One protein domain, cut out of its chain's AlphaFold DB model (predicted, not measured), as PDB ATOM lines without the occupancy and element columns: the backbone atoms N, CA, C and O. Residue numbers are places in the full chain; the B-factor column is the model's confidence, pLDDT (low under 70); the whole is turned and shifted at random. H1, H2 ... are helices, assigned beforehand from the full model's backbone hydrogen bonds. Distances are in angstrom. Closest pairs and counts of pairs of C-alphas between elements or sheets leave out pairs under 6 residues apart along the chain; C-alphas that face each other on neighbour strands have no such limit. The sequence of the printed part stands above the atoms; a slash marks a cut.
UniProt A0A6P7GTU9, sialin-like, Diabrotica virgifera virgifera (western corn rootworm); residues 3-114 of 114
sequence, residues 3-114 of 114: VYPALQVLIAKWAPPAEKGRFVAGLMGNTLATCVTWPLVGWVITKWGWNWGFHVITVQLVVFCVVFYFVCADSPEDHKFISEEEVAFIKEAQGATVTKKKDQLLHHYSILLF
ATOM      1  N   VAL A   3      34.112  -5.589  86.462       80.75
ATOM      2  CA  VAL A   3      34.147  -4.370  87.286       80.75
ATOM      3  C   VAL A   3      35.276  -3.425  86.866       80.75
ATOM      4  O   VAL A   3      35.082  -2.221  86.804       80.75
ATOM      5  N   TYR A   4      36.447  -3.962  86.514       80.75
ATOM      6  CA  TYR A   4      37.605  -3.146  86.147       80.75
ATOM      7  C   TYR A   4      37.393  -2.316  84.865       80.75
ATOM      8  O   TYR A   4      37.584  -1.102  84.926       80.75
ATOM      9  N   PRO A   5      36.948  -2.888  83.722       84.44
ATOM     10  CA  PRO A   5      36.647  -2.078  82.540       84.44
ATOM     11  C   PRO A   5      35.464  -1.125  82.763       84.44
ATOM     12  O   PRO A   5      35.519   0.008  82.291       84.44
ATOM     13  N   ALA A   6      34.440  -1.526  83.527       84.56
ATOM     14  CA  ALA A   6      33.323  -0.643  83.874       84.56
ATOM     15  C   ALA A   6      33.787   0.593  84.667       84.56
ATOM     16  O   ALA A   6      33.431   1.716  84.316       84.56
ATOM     17  N   LEU A   7      34.653   0.412  85.671       83.56
ATOM     18  CA  LEU A   7      35.229   1.515  86.446       83.56
ATOM     19  C   LEU A   7      36.093   2.442  85.584       83.56
ATOM     20  O   LEU A   7      36.051   3.655  85.760       83.56
ATOM     21  N   GLN A   8      36.848   1.899  84.626       83.94
ATOM     22  CA  GLN A   8      37.639   2.717  83.699       83.94
ATOM     23  C   GLN A   8      36.751   3.582  82.794       83.94
ATOM     24  O   GLN A   8      37.084   4.742  82.547       83.94
ATOM     25  N   VAL A   9      35.614   3.050  82.333       83.81
ATOM     26  CA  VAL A   9      34.619   3.817  81.563       83.81
ATOM     27  C   VAL A   9      33.957   4.883  82.436       83.81
ATOM     28  O   VAL A   9      33.826   6.024  81.995       83.81
ATOM     29  N   LEU A  10      33.603   4.548  83.680       83.56
ATOM     30  CA  LEU A  10      33.037   5.498  84.638       83.56
ATOM     31  C   LEU A  10      34.008   6.661  84.895       83.56
ATOM     32  O   LEU A  10      33.647   7.821  84.723       83.56
ATOM     33  N   ILE A  11      35.274   6.362  85.191       82.94
ATOM     34  CA  ILE A  11      36.319   7.377  85.389       82.94
ATOM     35  C   ILE A  11      36.557   8.182  84.114       82.94
ATOM     36  O   ILE A  11      36.808   9.377  84.192       82.94
ATOM     37  N   ALA A  12      36.479   7.575  82.929       80.31
ATOM     38  CA  ALA A  12      36.637   8.316  81.679       80.31
ATOM     39  C   ALA A  12      35.519   9.348  81.454       80.31
ATOM     40  O   ALA A  12      35.795  10.399  80.882       80.31
ATOM     41  N   LYS A  13      34.294   9.066  81.915       77.19
ATOM     42  CA  LYS A  13      33.168  10.008  81.860       77.19
ATOM     43  C   LYS A  13      33.259  11.102  82.925       77.19
ATOM     44  O   LYS A  13      32.869  12.230  82.649       77.19
ATOM     45  N   TRP A  14      33.771  10.769  84.110       77.56
ATOM     46  CA  TRP A  14      33.759  11.651  85.280       77.56
ATOM     47  C   TRP A  14      35.039  12.465  85.492       77.56
ATOM     48  O   TRP A  14      34.977  13.556  86.046       77.56
ATOM     49  N   ALA A  15      36.203  11.963  85.079       79.31
ATOM     50  CA  ALA A  15      37.476  12.597  85.398       79.31
ATOM     51  C   ALA A  15      37.923  13.583  84.303       79.31
ATOM     52  O   ALA A  15      38.104  13.174  83.146       79.31
ATOM     53  N   PRO A  16      38.217  14.847  84.657       77.75
ATOM     54  CA  PRO A  16      38.915  15.767  83.773       77.75
ATOM     55  C   PRO A  16      40.284  15.192  83.366       77.75
ATOM     56  O   PRO A  16      40.973  14.594  84.197       77.75
ATOM     57  N   PRO A  17      40.746  15.401  82.121       72.12
ATOM     58  CA  PRO A  17      42.025  14.872  81.636       72.12
ATOM     59  C   PRO A  17      43.227  15.246  82.515       72.12
ATOM     60  O   PRO A  17      44.131  14.432  82.690       72.12
ATOM     61  N   ALA A  18      43.215  16.452  83.094       74.19
ATOM     62  CA  ALA A  18      44.264  16.941  83.988       74.19
ATOM     63  C   ALA A  18      44.284  16.223  85.350       74.19
ATOM     64  O   ALA A  18      45.344  16.056  85.945       74.19
ATOM     65  N   GLU A  19      43.129  15.758  85.834       76.81
ATOM     66  CA  GLU A  19      42.980  15.167  87.169       76.81
ATOM     67  C   GLU A  19      42.725  13.660  87.151       76.81
ATOM     68  O   GLU A  19      42.651  13.023  88.203       76.81
ATOM     69  N   LYS A  20      42.661  13.050  85.964       78.69
ATOM     70  CA  LYS A  20      42.437  11.612  85.787       78.69
ATOM     71  C   LYS A  20      43.380  10.749  86.630       78.69
ATOM     72  O   LYS A  20      42.954   9.726  87.160       78.69
ATOM     73  N   GLY A  21      44.625  11.185  86.823       78.25
ATOM     74  CA  GLY A  21      45.585  10.514  87.703       78.25
ATOM     75  C   GLY A  21      45.135  10.432  89.169       78.25
ATOM     76  O   GLY A  21      45.356   9.408  89.809       78.25
ATOM     77  N   ARG A  22      44.443  11.453  89.691       81.00
ATOM     78  CA  ARG A  22      43.922  11.485  91.072       81.00
ATOM     79  C   ARG A  22      42.755  10.513  91.250       81.00
ATOM     80  O   ARG A  22      42.728   9.764  92.222       81.00
ATOM     81  N   PHE A  23      41.849  10.455  90.274       79.88
ATOM     82  CA  PHE A  23      40.750   9.481  90.260       79.88
ATOM     83  C   PHE A  23      41.264   8.040  90.178       79.88
ATOM     84  O   PHE A  23      40.797   7.165  90.906       79.88
ATOM     85  N   VAL A  24      42.271   7.791  89.334       81.62
ATOM     86  CA  VAL A  24      42.893   6.463  89.223       81.62
ATOM     87  C   VAL A  24      43.671   6.099  90.490       81.62
ATOM     88  O   VAL A  24      43.620   4.948  90.912       81.62
ATOM     89  N   ALA A  25      44.329   7.053  91.151       82.31
ATOM     90  CA  ALA A  25      44.953   6.805  92.450       82.31
ATOM     91  C   ALA A  25      43.917   6.389  93.512       82.31
ATOM     92  O   ALA A  25      44.178   5.487  94.306       82.31
ATOM     93  N   GLY A  26      42.709   6.961  93.475       79.75
ATOM     94  CA  GLY A  26      41.594   6.561  94.341       79.75
ATOM     95  C   GLY A  26      41.159   5.098  94.176       79.75
ATOM     96  O   GLY A  26      40.772   4.460  95.155       79.75
ATOM     97  N   LEU A  27      41.306   4.511  92.979       79.38
ATOM     98  CA  LEU A  27      41.028   3.082  92.752       79.38
ATOM     99  C   LEU A  27      41.946   2.150  93.558       79.38
ATOM    100  O   LEU A  27      41.585   0.994  93.791       79.38
ATOM    101  N   MET A  28      43.108   2.626  94.020       81.69
ATOM    102  CA  MET A  28      44.006   1.837  94.875       81.69
ATOM    103  C   MET A  28      43.410   1.535  96.260       81.69
ATOM    104  O   MET A  28      43.959   0.712  96.994       81.69
ATOM    105  N   GLY A  29      42.254   2.119  96.602       80.06
ATOM    106  CA  GLY A  29      41.507   1.818  97.826       80.06
ATOM    107  C   GLY A  29      41.170   0.332  98.013       80.06
ATOM    108  O   GLY A  29      41.015  -0.116  99.149       80.06
ATOM    109  N   ASN A  30      41.154  -0.465  96.938       82.31
ATOM    110  CA  ASN A  30      40.967  -1.915  97.037       82.31
ATOM    111  C   ASN A  30      42.039  -2.602  97.907       82.31
ATOM    112  O   ASN A  30      41.730  -3.565  98.602       82.31
ATOM    113  N   THR A  31      43.274  -2.093  97.915       87.19
ATOM    114  CA  THR A  31      44.362  -2.627  98.753       87.19
ATOM    115  C   THR A  31      44.109  -2.366 100.237       87.19
ATOM    116  O   THR A  31      44.324  -3.242 101.072       87.19
ATOM    117  N   LEU A  32      43.599  -1.180 100.581       86.62
ATOM    118  CA  LEU A  32      43.221  -0.864 101.961       86.62
ATOM    119  C   LEU A  32      42.051  -1.740 102.422       86.62
ATOM    120  O   LEU A  32      42.060  -2.242 103.545       86.62
ATOM    121  N   ALA A  33      41.079  -1.987 101.539       85.81
ATOM    122  CA  ALA A  33      39.951  -2.863 101.830       85.81
ATOM    123  C   ALA A  33      40.404  -4.296 102.155       85.81
ATOM    124  O   ALA A  33      39.930  -4.877 103.135       85.81
ATOM    125  N   THR A  34      41.357  -4.863 101.408       89.81
ATOM    126  CA  THR A  34      41.917  -6.186 101.727       89.81
ATOM    127  C   THR A  34      42.714  -6.177 103.025       89.81
ATOM    128  O   THR A  34      42.544  -7.096 103.826       89.81
ATOM    129  N   CYS A  35      43.516  -5.140 103.288       91.88
ATOM    130  CA  CYS A  35      44.252  -5.008 104.549       91.88
ATOM    131  C   CYS A  35      43.343  -5.059 105.787       91.88
ATOM    132  O   CYS A  35      43.754  -5.599 106.808       91.88
ATOM    133  N   VAL A  36      42.117  -4.538 105.697       89.44
ATOM    134  CA  VAL A  36      41.138  -4.579 106.799       89.44
ATOM    135  C   VAL A  36      40.330  -5.880 106.799       89.44
ATOM    136  O   VAL A  36      40.084  -6.463 107.855       89.44
ATOM    137  N   THR A  37      39.938  -6.366 105.621       90.75
ATOM    138  CA  THR A  37      39.050  -7.533 105.489       90.75
ATOM    139  C   THR A  37      39.724  -8.822 105.958       90.75
ATOM    140  O   THR A  37      39.105  -9.602 106.677       90.75
ATOM    141  N   TRP A  38      40.994  -9.058 105.605       92.00
ATOM    142  CA  TRP A  38      41.669 -10.319 105.944       92.00
ATOM    143  C   TRP A  38      41.845 -10.546 107.456       92.00
ATOM    144  O   TRP A  38      41.483 -11.631 107.923       92.00
ATOM    145  N   PRO A  39      42.324  -9.570 108.256       92.81
ATOM    146  CA  PRO A  39      42.389  -9.721 109.709       92.81
ATOM    147  C   PRO A  39      41.015  -9.910 110.348       92.81
ATOM    148  O   PRO A  39      40.859 -10.737 111.245       92.81
ATOM    149  N   LEU A  40      40.011  -9.174 109.867       90.44
ATOM    150  CA  LEU A  40      38.652  -9.237 110.391       90.44
ATOM    151  C   LEU A  40      38.025 -10.619 110.149       90.44
ATOM    152  O   LEU A  40      37.462 -11.213 111.067       90.44
ATOM    153  N   VAL A  41      38.215 -11.185 108.956       92.25
ATOM    154  CA  VAL A  41      37.795 -12.557 108.635       92.25
ATOM    155  C   VAL A  41      38.558 -13.581 109.478       92.25
ATOM    156  O   VAL A  41      37.936 -14.476 110.047       92.25
ATOM    157  N   GLY A  42      39.879 -13.440 109.621       92.00
ATOM    158  CA  GLY A  42      40.683 -14.336 110.458       92.00
ATOM    159  C   GLY A  42      40.226 -14.342 111.920       92.00
ATOM    160  O   GLY A  42      40.073 -15.402 112.531       92.00
ATOM    161  N   TRP A  43      39.915 -13.168 112.470       92.31
ATOM    162  CA  TRP A  43      39.382 -13.041 113.823       92.31
ATOM    163  C   TRP A  43      38.014 -13.725 113.977       92.31
ATOM    164  O   TRP A  43      37.807 -14.487 114.921       92.31
ATOM    165  N   VAL A  44      37.108 -13.546 113.015       92.25
ATOM    166  CA  VAL A  44      35.776 -14.174 113.034       92.25
ATOM    167  C   VAL A  44      35.870 -15.698 112.944       92.25
ATOM    168  O   VAL A  44      35.204 -16.398 113.708       92.25
ATOM    169  N   ILE A  45      36.729 -16.219 112.064       93.31
ATOM    170  CA  ILE A  45      36.908 -17.665 111.883       93.31
ATOM    171  C   ILE A  45      37.425 -18.319 113.169       93.31
ATOM    172  O   ILE A  45      36.949 -19.389 113.543       93.31
ATOM    173  N   THR A  46      38.361 -17.676 113.873       91.44
ATOM    174  CA  THR A  46      38.907 -18.225 115.129       91.44
ATOM    175  C   THR A  46      37.905 -18.221 116.286       91.44
ATOM    176  O   THR A  46      38.024 -19.054 117.183       91.44
ATOM    177  N   LYS A  47      36.916 -17.314 116.287       91.75
ATOM    178  CA  LYS A  47      35.912 -17.197 117.360       91.75
ATOM    179  C   LYS A  47      34.629 -17.982 117.106       91.75
ATOM    180  O   LYS A  47      34.140 -18.637 118.021       91.75
ATOM    181  N   TRP A  48      34.086 -17.910 115.895       88.56
ATOM    182  CA  TRP A  48      32.778 -18.482 115.546       88.56
ATOM    183  C   TRP A  48      32.856 -19.616 114.519       88.56
ATOM    184  O   TRP A  48      31.842 -20.228 114.188       88.56
ATOM    185  N   GLY A  49      34.056 -19.935 114.038       89.31
ATOM    186  CA  GLY A  49      34.278 -20.972 113.043       89.31
ATOM    187  C   GLY A  49      34.170 -20.461 111.608       89.31
ATOM    188  O   GLY A  49      33.753 -19.338 111.320       89.31
ATOM    189  N   TRP A  50      34.566 -21.324 110.679       88.56
ATOM    190  CA  TRP A  50      34.759 -20.985 109.269       88.56
ATOM    191  C   TRP A  50      33.483 -20.507 108.557       88.56
ATOM    192  O   TRP A  50      33.557 -19.631 107.699       88.56
ATOM    193  N   ASN A  51      32.313 -21.024 108.952       90.19
ATOM    194  CA  ASN A  51      31.019 -20.654 108.365       90.19
ATOM    195  C   ASN A  51      30.742 -19.146 108.468       90.19
ATOM    196  O   ASN A  51      30.247 -18.531 107.526       90.19
ATOM    197  N   TRP A  52      31.118 -18.523 109.587       89.81
ATOM    198  CA  TRP A  52      30.870 -17.100 109.823       89.81
ATOM    199  C   TRP A  52      31.794 -16.179 109.024       89.81
ATOM    200  O   TRP A  52      31.409 -15.047 108.731       89.81
ATOM    201  N   GLY A  53      32.966 -16.662 108.598       87.94
ATOM    202  CA  GLY A  53      33.868 -15.893 107.739       87.94
ATOM    203  C   GLY A  53      33.208 -15.494 106.414       87.94
ATOM    204  O   GLY A  53      33.359 -14.358 105.966       87.94
ATOM    205  N   PHE A  54      32.400 -16.387 105.834       88.75
ATOM    206  CA  PHE A  54      31.663 -16.113 104.600       88.75
ATOM    207  C   PHE A  54      30.584 -15.050 104.792       88.75
ATOM    208  O   PHE A  54      30.518 -14.101 104.014       88.75
ATOM    209  N   HIS A  55      29.789 -15.163 105.859       90.06
ATOM    210  CA  HIS A  55      28.729 -14.200 106.153       90.06
ATOM    211  C   HIS A  55      29.264 -12.776 106.303       90.06
ATOM    212  O   HIS A  55      28.661 -11.831 105.798       90.06
ATOM    213  N   VAL A  56      30.425 -12.619 106.934       90.00
ATOM    214  CA  VAL A  56      31.040 -11.308 107.152       90.00
ATOM    215  C   VAL A  56      31.508 -10.666 105.847       90.00
ATOM    216  O   VAL A  56      31.236  -9.488 105.618       90.00
ATOM    217  N   ILE A  57      32.130 -11.434 104.948       90.50
ATOM    218  CA  ILE A  57      32.529 -10.935 103.621       90.50
ATOM    219  C   ILE A  57      31.291 -10.561 102.797       90.50
ATOM    220  O   ILE A  57      31.282  -9.525 102.132       90.50
ATOM    221  N   THR A  58      30.232 -11.371 102.859       91.06
ATOM    222  CA  THR A  58      28.978 -11.083 102.155       91.06
ATOM    223  C   THR A  58      28.334  -9.793 102.657       91.06
ATOM    224  O   THR A  58      27.967  -8.949 101.842       91.06
ATOM    225  N   VAL A  59      28.235  -9.596 103.975       92.94
ATOM    226  CA  VAL A  59      27.682  -8.359 104.553       92.94
ATOM    227  C   VAL A  59      28.530  -7.152 104.159       92.94
ATOM    228  O   VAL A  59      27.981  -6.146 103.715       92.94
ATOM    229  N   GLN A  60      29.858  -7.262 104.244       90.56
ATOM    230  CA  GLN A  60      30.769  -6.188 103.849       90.56
ATOM    231  C   GLN A  60      30.580  -5.788 102.379       90.56
ATOM    232  O   GLN A  60      30.541  -4.597 102.061       90.56
ATOM    233  N   LEU A  61      30.428  -6.770 101.485       90.38
ATOM    234  CA  LEU A  61      30.192  -6.526 100.064       90.38
ATOM    235  C   LEU A  61      28.841  -5.846  99.822       90.38
ATOM    236  O   LEU A  61      28.778  -4.886  99.060       90.38
ATOM    237  N   VAL A  62      27.775  -6.301 100.486       94.12
ATOM    238  CA  VAL A  62      26.439  -5.698 100.356       94.12
ATOM    239  C   VAL A  62      26.452  -4.246 100.827       94.12
ATOM    240  O   VAL A  62      25.957  -3.379 100.111       94.12
ATOM    241  N   VAL A  63      27.067  -3.958 101.977       92.31
ATOM    242  CA  VAL A  63      27.211  -2.582 102.479       92.31
ATOM    243  C   VAL A  63      27.966  -1.717 101.472       92.31
ATOM    244  O   VAL A  63      27.513  -0.620 101.150       92.31
ATOM    245  N   PHE A  64      29.072  -2.220 100.919       88.31
ATOM    246  CA  PHE A  64      29.825  -1.499  99.896       88.31
ATOM    247  C   PHE A  64      28.989  -1.238  98.637       88.31
ATOM    248  O   PHE A  64      28.986  -0.119  98.136       88.31
ATOM    249  N   CYS A  65      28.241  -2.230  98.148       89.12
ATOM    250  CA  CYS A  65      27.358  -2.071  96.993       89.12
ATOM    251  C   CYS A  65      26.262  -1.028  97.237       89.12
ATOM    252  O   CYS A  65      25.985  -0.231  96.346       89.12
ATOM    253  N   VAL A  66      25.669  -1.001  98.433       91.00
ATOM    254  CA  VAL A  66      24.658  -0.002  98.804       91.00
ATOM    255  C   VAL A  66      25.272   1.397  98.827       91.00
ATOM    256  O   VAL A  66      24.731   2.308  98.208       91.00
ATOM    257  N   VAL A  67      26.426   1.571  99.480       87.62
ATOM    258  CA  VAL A  67      27.131   2.863  99.505       87.62
ATOM    259  C   VAL A  67      27.507   3.304  98.090       87.62
ATOM    260  O   VAL A  67      27.250   4.444  97.716       87.62
ATOM    261  N   PHE A  68      28.053   2.397  97.280       84.94
ATOM    262  CA  PHE A  68      28.421   2.676  95.895       84.94
ATOM    263  C   PHE A  68      27.210   3.091  95.054       84.94
ATOM    264  O   PHE A  68      27.311   4.040  94.288       84.94
ATOM    265  N   TYR A  69      26.059   2.442  95.235       83.94
ATOM    266  CA  TYR A  69      24.826   2.787  94.525       83.94
ATOM    267  C   TYR A  69      24.335   4.209  94.837       83.94
ATOM    268  O   TYR A  69      23.829   4.890  93.953       83.94
ATOM    269  N   PHE A  70      24.498   4.678  96.077       81.31
ATOM    270  CA  PHE A  70      24.107   6.042  96.450       81.31
ATOM    271  C   PHE A  70      25.134   7.108  96.052       81.31
ATOM    272  O   PHE A  70      24.751   8.251  95.814       81.31
ATOM    273  N   VAL A  71      26.423   6.757  96.014       78.19
ATOM    274  CA  VAL A  71      27.520   7.709  95.770       78.19
ATOM    275  C   VAL A  71      27.892   7.808  94.288       78.19
ATOM    276  O   VAL A  71      28.322   8.865  93.842       78.19
ATOM    277  N   CYS A  72      27.759   6.734  93.509       77.12
ATOM    278  CA  CYS A  72      28.147   6.719  92.100       77.12
ATOM    279  C   CYS A  72      26.921   6.777  91.184       77.12
ATOM    280  O   CYS A  72      26.108   5.858  91.172       77.12
ATOM    281  N   ALA A  73      26.839   7.827  90.361       77.75
ATOM    282  CA  ALA A  73      25.878   7.926  89.264       77.75
ATOM    283  C   ALA A  73      26.553   7.665  87.906       77.75
ATOM    284  O   ALA A  73      27.734   7.962  87.707       77.75
ATOM    285  N   ASP A  74      25.795   7.120  86.953       70.88
ATOM    286  CA  ASP A  74      26.301   6.743  85.624       70.88
ATOM    287  C   ASP A  74      26.755   7.940  84.770       70.88
ATOM    288  O   ASP A  74      27.645   7.800  83.921       70.88
ATOM    289  N   SER A  75      26.179   9.117  85.024       67.31
ATOM    290  CA  SER A  75      26.520  10.378  84.372       67.31
ATOM    291  C   SER A  75      26.651  11.487  85.420       67.31
ATOM    292  O   SER A  75      25.824  11.546  86.332       67.31
ATOM    293  N   PRO A  76      27.635  12.398  85.286       66.94
ATOM    294  CA  PRO A  76      27.754  13.549  86.183       66.94
ATOM    295  C   PRO A  76      26.506  14.442  86.137       66.94
ATOM    296  O   PRO A  76      26.155  15.060  87.127       66.94
ATOM    297  N   GLU A  77      25.779  14.439  85.019       61.16
ATOM    298  CA  GLU A  77      24.545  15.210  84.816       61.16
ATOM    299  C   GLU A  77      23.356  14.698  85.646       61.16
ATOM    300  O   GLU A  77      22.477  15.474  86.004       61.16
ATOM    301  N   ASP A  78      23.350  13.407  85.990       63.94
ATOM    302  CA  ASP A  78      22.280  12.769  86.770       63.94
ATOM    303  C   ASP A  78      22.561  12.808  88.284       63.94
ATOM    304  O   ASP A  78      21.761  12.339  89.103       63.94
ATOM    305  N   HIS A  79      23.715  13.346  88.684       64.19
ATOM    306  CA  HIS A  79      24.154  13.339  90.069       64.19
ATOM    307  C   HIS A  79      23.594  14.542  90.837       64.19
ATOM    308  O   HIS A  79      23.991  15.679  90.628       64.19
ATOM    309  N   LYS A  80      22.702  14.305  91.805       59.38
ATOM    310  CA  LYS A  80      22.038  15.390  92.561       59.38
ATOM    311  C   LYS A  80      22.961  16.237  93.448       59.38
ATOM    312  O   LYS A  80      22.531  17.283  93.917       59.38
ATOM    313  N   PHE A  81      24.183  15.776  93.723       64.19
ATOM    314  CA  PHE A  81      25.117  16.457  94.630       64.19
ATOM    315  C   PHE A  81      26.264  17.188  93.920       64.19
ATOM    316  O   PHE A  81      27.108  17.753  94.610       64.19
ATOM    317  N   ILE A  82      26.339  17.157  92.583       71.06
ATOM    318  CA  ILE A  82      27.389  17.886  91.857       71.06
ATOM    319  C   ILE A  82      26.913  19.306  91.520       71.06
ATOM    320  O   ILE A  82      25.737  19.511  91.222       71.06
ATOM    321  N   SER A  83      27.816  20.287  91.584       74.50
ATOM    322  CA  SER A  83      27.507  21.664  91.181       74.50
ATOM    323  C   SER A  83      27.401  21.768  89.658       74.50
ATOM    324  O   SER A  83      28.183  21.149  88.932       74.50
ATOM    325  N   GLU A  84      26.478  22.593  89.161       73.88
ATOM    326  CA  GLU A  84      26.340  22.876  87.725       73.88
ATOM    327  C   GLU A  84      27.642  23.438  87.122       73.88
ATOM    328  O   GLU A  84      27.988  23.120  85.983       73.88
ATOM    329  N   GLU A  85      28.412  24.199  87.909       73.38
ATOM    330  CA  GLU A  85      29.734  24.711  87.524       73.38
ATOM    331  C   GLU A  85      30.744  23.579  87.275       73.38
ATOM    332  O   GLU A  85      31.521  23.620  86.320       73.38
ATOM    333  N   GLU A  86      30.710  22.534  88.105       72.00
ATOM    334  CA  GLU A  86      31.618  21.387  88.014       72.00
ATOM    335  C   GLU A  86      31.282  20.522  86.790       72.00
ATOM    336  O   GLU A  86      32.174  20.074  86.066       72.00
ATOM    337  N   VAL A  87      29.988  20.355  86.494       75.88
ATOM    338  CA  VAL A  87      29.517  19.667  85.282       75.88
ATOM    339  C   VAL A  87      29.944  20.423  84.023       75.88
ATOM    340  O   VAL A  87      30.431  19.804  83.071       75.88
ATOM    341  N   ALA A  88      29.796  21.752  84.009       78.00
ATOM    342  CA  ALA A  88      30.232  22.587  82.891       78.00
ATOM    343  C   ALA A  88      31.750  22.478  82.666       78.00
ATOM    344  O   ALA A  88      32.187  22.259  81.534       78.00
ATOM    345  N   PHE A  89      32.539  22.519  83.745       77.81
ATOM    346  CA  PHE A  89      33.992  22.354  83.694       77.81
ATOM    347  C   PHE A  89      34.416  20.988  83.127       77.81
ATOM    348  O   PHE A  89      35.294  20.923  82.262       77.81
ATOM    349  N   ILE A  90      33.777  19.892  83.554       78.06
ATOM    350  CA  ILE A  90      34.066  18.544  83.033       78.06
ATOM    351  C   ILE A  90      33.763  18.470  81.526       78.06
ATOM    352  O   ILE A  90      34.597  17.969  80.762       78.06
ATOM    353  N   LYS A  91      32.614  19.007  81.084       76.81
ATOM    354  CA  LYS A  91      32.223  19.034  79.661       76.81
ATOM    355  C   LYS A  91      33.212  19.837  78.811       76.81
ATOM    356  O   LYS A  91      33.641  19.364  77.754       76.81
ATOM    357  N   GLU A  92      33.614  21.017  79.276       78.50
ATOM    358  CA  GLU A  92      34.575  21.872  78.572       78.50
ATOM    359  C   GLU A  92      35.964  21.219  78.485       78.50
ATOM    360  O   GLU A  92      36.559  21.142  77.403       78.50
ATOM    361  N   ALA A  93      36.461  20.663  79.593       75.94
ATOM    362  CA  ALA A  93      37.765  20.005  79.647       75.94
ATOM    363  C   ALA A  93      37.842  18.767  78.730       75.94
ATOM    364  O   ALA A  93      38.881  18.494  78.109       75.94
ATOM    365  N   GLN A  94      36.738  18.023  78.603       74.00
ATOM    366  CA  GLN A  94      36.632  16.897  77.674       74.00
ATOM    367  C   GLN A  94      36.630  17.360  76.206       74.00
ATOM    368  O   GLN A  94      37.357  16.782  75.391       74.00
ATOM    369  N   GLY A  95      35.906  18.434  75.870       67.44
ATOM    370  CA  GLY A  95      35.880  19.015  74.519       67.44
ATOM    371  C   GLY A  95      37.231  19.585  74.064       67.44
ATOM    372  O   GLY A  95      37.694  19.288  72.960       67.44
ATOM    373  N   ALA A  96      37.923  20.329  74.933       62.38
ATOM    374  CA  ALA A  96      39.230  20.925  74.630       62.38
ATOM    375  C   ALA A  96      40.318  19.875  74.313       62.38
ATOM    376  O   ALA A  96      41.219  20.108  73.501       62.38
ATOM    377  N   THR A  97      40.217  18.686  74.914       59.56
ATOM    378  CA  THR A  97      41.163  17.579  74.693       59.56
ATOM    379  C   THR A  97      41.025  16.966  73.298       59.56
ATOM    380  O   THR A  97      42.033  16.608  72.678       59.56
ATOM    381  N   VAL A  98      39.800  16.880  72.766       61.38
ATOM    382  CA  VAL A  98      39.547  16.375  71.404       61.38
ATOM    383  C   VAL A  98      40.160  17.315  70.364       61.38
ATOM    384  O   VAL A  98      40.820  16.852  69.428       61.38
ATOM    385  N   THR A  99      40.027  18.628  70.567       64.06
ATOM    386  CA  THR A  99      40.603  19.648  69.679       64.06
ATOM    387  C   THR A  99      42.132  19.604  69.677       64.06
ATOM    388  O   THR A  99      42.729  19.550  68.602       64.06
ATOM    389  N   LYS A 100      42.778  19.507  70.852       61.78
ATOM    390  CA  LYS A 100      44.247  19.378  70.949       61.78
ATOM    391  C   LYS A 100      44.786  18.146  70.223       61.78
ATOM    392  O   LYS A 100      45.779  18.242  69.510       61.78
ATOM    393  N   LYS A 101      44.130  16.988  70.374       63.38
ATOM    394  CA  LYS A 101      44.575  15.746  69.723       63.38
ATOM    395  C   LYS A 101      44.487  15.838  68.197       63.38
ATOM    396  O   LYS A 101      45.376  15.343  67.512       63.38
ATOM    397  N   LYS A 102      43.437  16.475  67.670       67.75
ATOM    398  CA  LYS A 102      43.265  16.682  66.226       67.75
ATOM    399  C   LYS A 102      44.366  17.583  65.661       67.75
ATOM    400  O   LYS A 102      44.973  17.219  64.662       67.75
ATOM    401  N   ASP A 103      44.664  18.689  66.335       67.81
ATOM    402  CA  ASP A 103      45.687  19.648  65.903       67.81
ATOM    403  C   ASP A 103      47.097  19.029  65.897       67.81
ATOM    404  O   ASP A 103      47.844  19.136  64.926       67.81
ATOM    405  N   GLN A 104      47.420  18.240  66.928       74.44
ATOM    406  CA  GLN A 104      48.701  17.536  67.035       74.44
ATOM    407  C   GLN A 104      48.901  16.470  65.940       74.44
ATOM    408  O   GLN A 104      50.013  16.287  65.443       74.44
ATOM    409  N   LEU A 105      47.832  15.763  65.554       76.56
ATOM    410  CA  LEU A 105      47.871  14.762  64.482       76.56
ATOM    411  C   LEU A 105      48.074  15.409  63.111       76.56
ATOM    412  O   LEU A 105      48.873  14.916  62.316       76.56
ATOM    413  N   LEU A 106      47.396  16.531  62.860       76.44
ATOM    414  CA  LEU A 106      47.577  17.308  61.636       76.44
ATOM    415  C   LEU A 106      49.018  17.819  61.525       76.44
ATOM    416  O   LEU A 106      49.640  17.675  60.475       76.44
ATOM    417  N   HIS A 107      49.584  18.315  62.626       72.06
ATOM    418  CA  HIS A 107      50.970  18.775  62.662       72.06
ATOM    419  C   HIS A 107      51.980  17.638  62.437       72.06
ATOM    420  O   HIS A 107      52.978  17.829  61.747       72.06
ATOM    421  N   HIS A 108      51.724  16.441  62.981       73.19
ATOM    422  CA  HIS A 108      52.584  15.269  62.778       73.19
ATOM    423  C   HIS A 108      52.545  14.762  61.330       73.19
ATOM    424  O   HIS A 108      53.586  14.459  60.752       73.19
ATOM    425  N   TYR A 109      51.361  14.707  60.715       78.12
ATOM    426  CA  TYR A 109      51.218  14.251  59.327       78.12
ATOM    427  C   TYR A 109      51.804  15.263  58.347       78.12
ATOM    428  O   TYR A 109      52.381  14.874  57.335       78.12
ATOM    429  N   SER A 110      51.751  16.551  58.690       72.12
ATOM    430  CA  SER A 110      52.407  17.601  57.917       72.12
ATOM    431  C   SER A 110      53.939  17.519  57.947       72.12
ATOM    432  O   SER A 110      54.558  18.118  57.083       72.12
ATOM    433  N   ILE A 111      54.554  16.802  58.899       75.56
ATOM    434  CA  ILE A 111      56.013  16.563  58.955       75.56
ATOM    435  C   ILE A 111      56.404  15.303  58.165       75.56
ATOM    436  O   ILE A 111      57.514  15.225  57.662       75.56
ATOM    437  N   LEU A 112      55.502  14.323  58.041       75.81
ATOM    438  CA  LEU A 112      55.736  13.068  57.308       75.81
ATOM    439  C   LEU A 112      55.502  13.184  55.790       75.81
ATOM    440  O   LEU A 112      55.863  12.274  55.050       75.81
ATOM    441  N   LEU A 113      54.850  14.261  55.340       69.62
ATOM    442  CA  LEU A 113      54.555  14.539  53.929       69.62
ATOM    443  C   LEU A 113      55.597  15.452  53.243       69.62
ATOM    444  O   LEU A 113      55.384  15.833  52.090       69.62
ATOM    445  N   PHE A 114      56.705  15.772  53.918       55.56
ATOM    446  CA  PHE A 114      57.911  16.401  53.356       55.56
ATOM    447  C   PHE A 114      59.107  15.462  53.523       55.56
ATOM    448  O   PHE A 114      59.995  15.504  52.642       55.56
TER     449      PHE A 114
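Overview. This is residues 3 to 114 of the 114 residues of the protein "sialin-like" of Diabrotica virgifera virgifera (western corn rootworm) (UniProt A0A6P7GTU9). Two long helices, H3 and H4, make a hairpin that opens as a V at one end; the small H1 and H2 lie in the middle, and H5 is a long arm, of which residues 98 to 112 stick out together with the last two printed residues, 113 and 114, that follow it. The printed part has 112 residues with five named helices, H1 to H5, all helix, extended, radius of gyration of the C-alphas 21.4 A, spans 74 by 37 by 17 A.

Along the chain. H1 is residues 3 to 14, from C-alpha 3 at (34.147, -4.370, 87.286); H2 20 to 26; H3 29 to 48, 28.3 A; H4 50 to 71, 32.5 A; H5 84 to 112, 43.4 A, to C-alpha 112 at (55.736, 13.068, 57.308).

Arrangement. H1 touches H2 with residues 11 to 12 alone, closest C-alphas Ile 11 and Phe 23, 6.9 A, at a steep tilt of 46 degrees, opposite ways. H2 and H3 meet only through their link. H3 and H4, a helical hairpin, touch with residues 37 to 45 and 50 to 57 alone, closest C-alphas Val 41 and Gly 53, 5.2 A, at a shallow tilt of 33 degrees, only just short of steep, opposite ways. H5 is close to but not clearly touching H1, closest C-alphas Trp 14 and Ile 90, 7.3 A, about perpendicular at 84 degrees. Every O i to N i+4 pair is within hydrogen-bond range in H1 and H2, 15 of 16 in H3, 16 of 18 in H4, 24 of 25 in H5.

Size, cuts and confidence. The farthest C-alphas, Trp 48 and Phe 114, are 75.6 A apart. The printed part has no cut; the link H4 to H5 is long. pLDDT is under 70 at residues 75 to 81, 95 to 103 and 113 to 114.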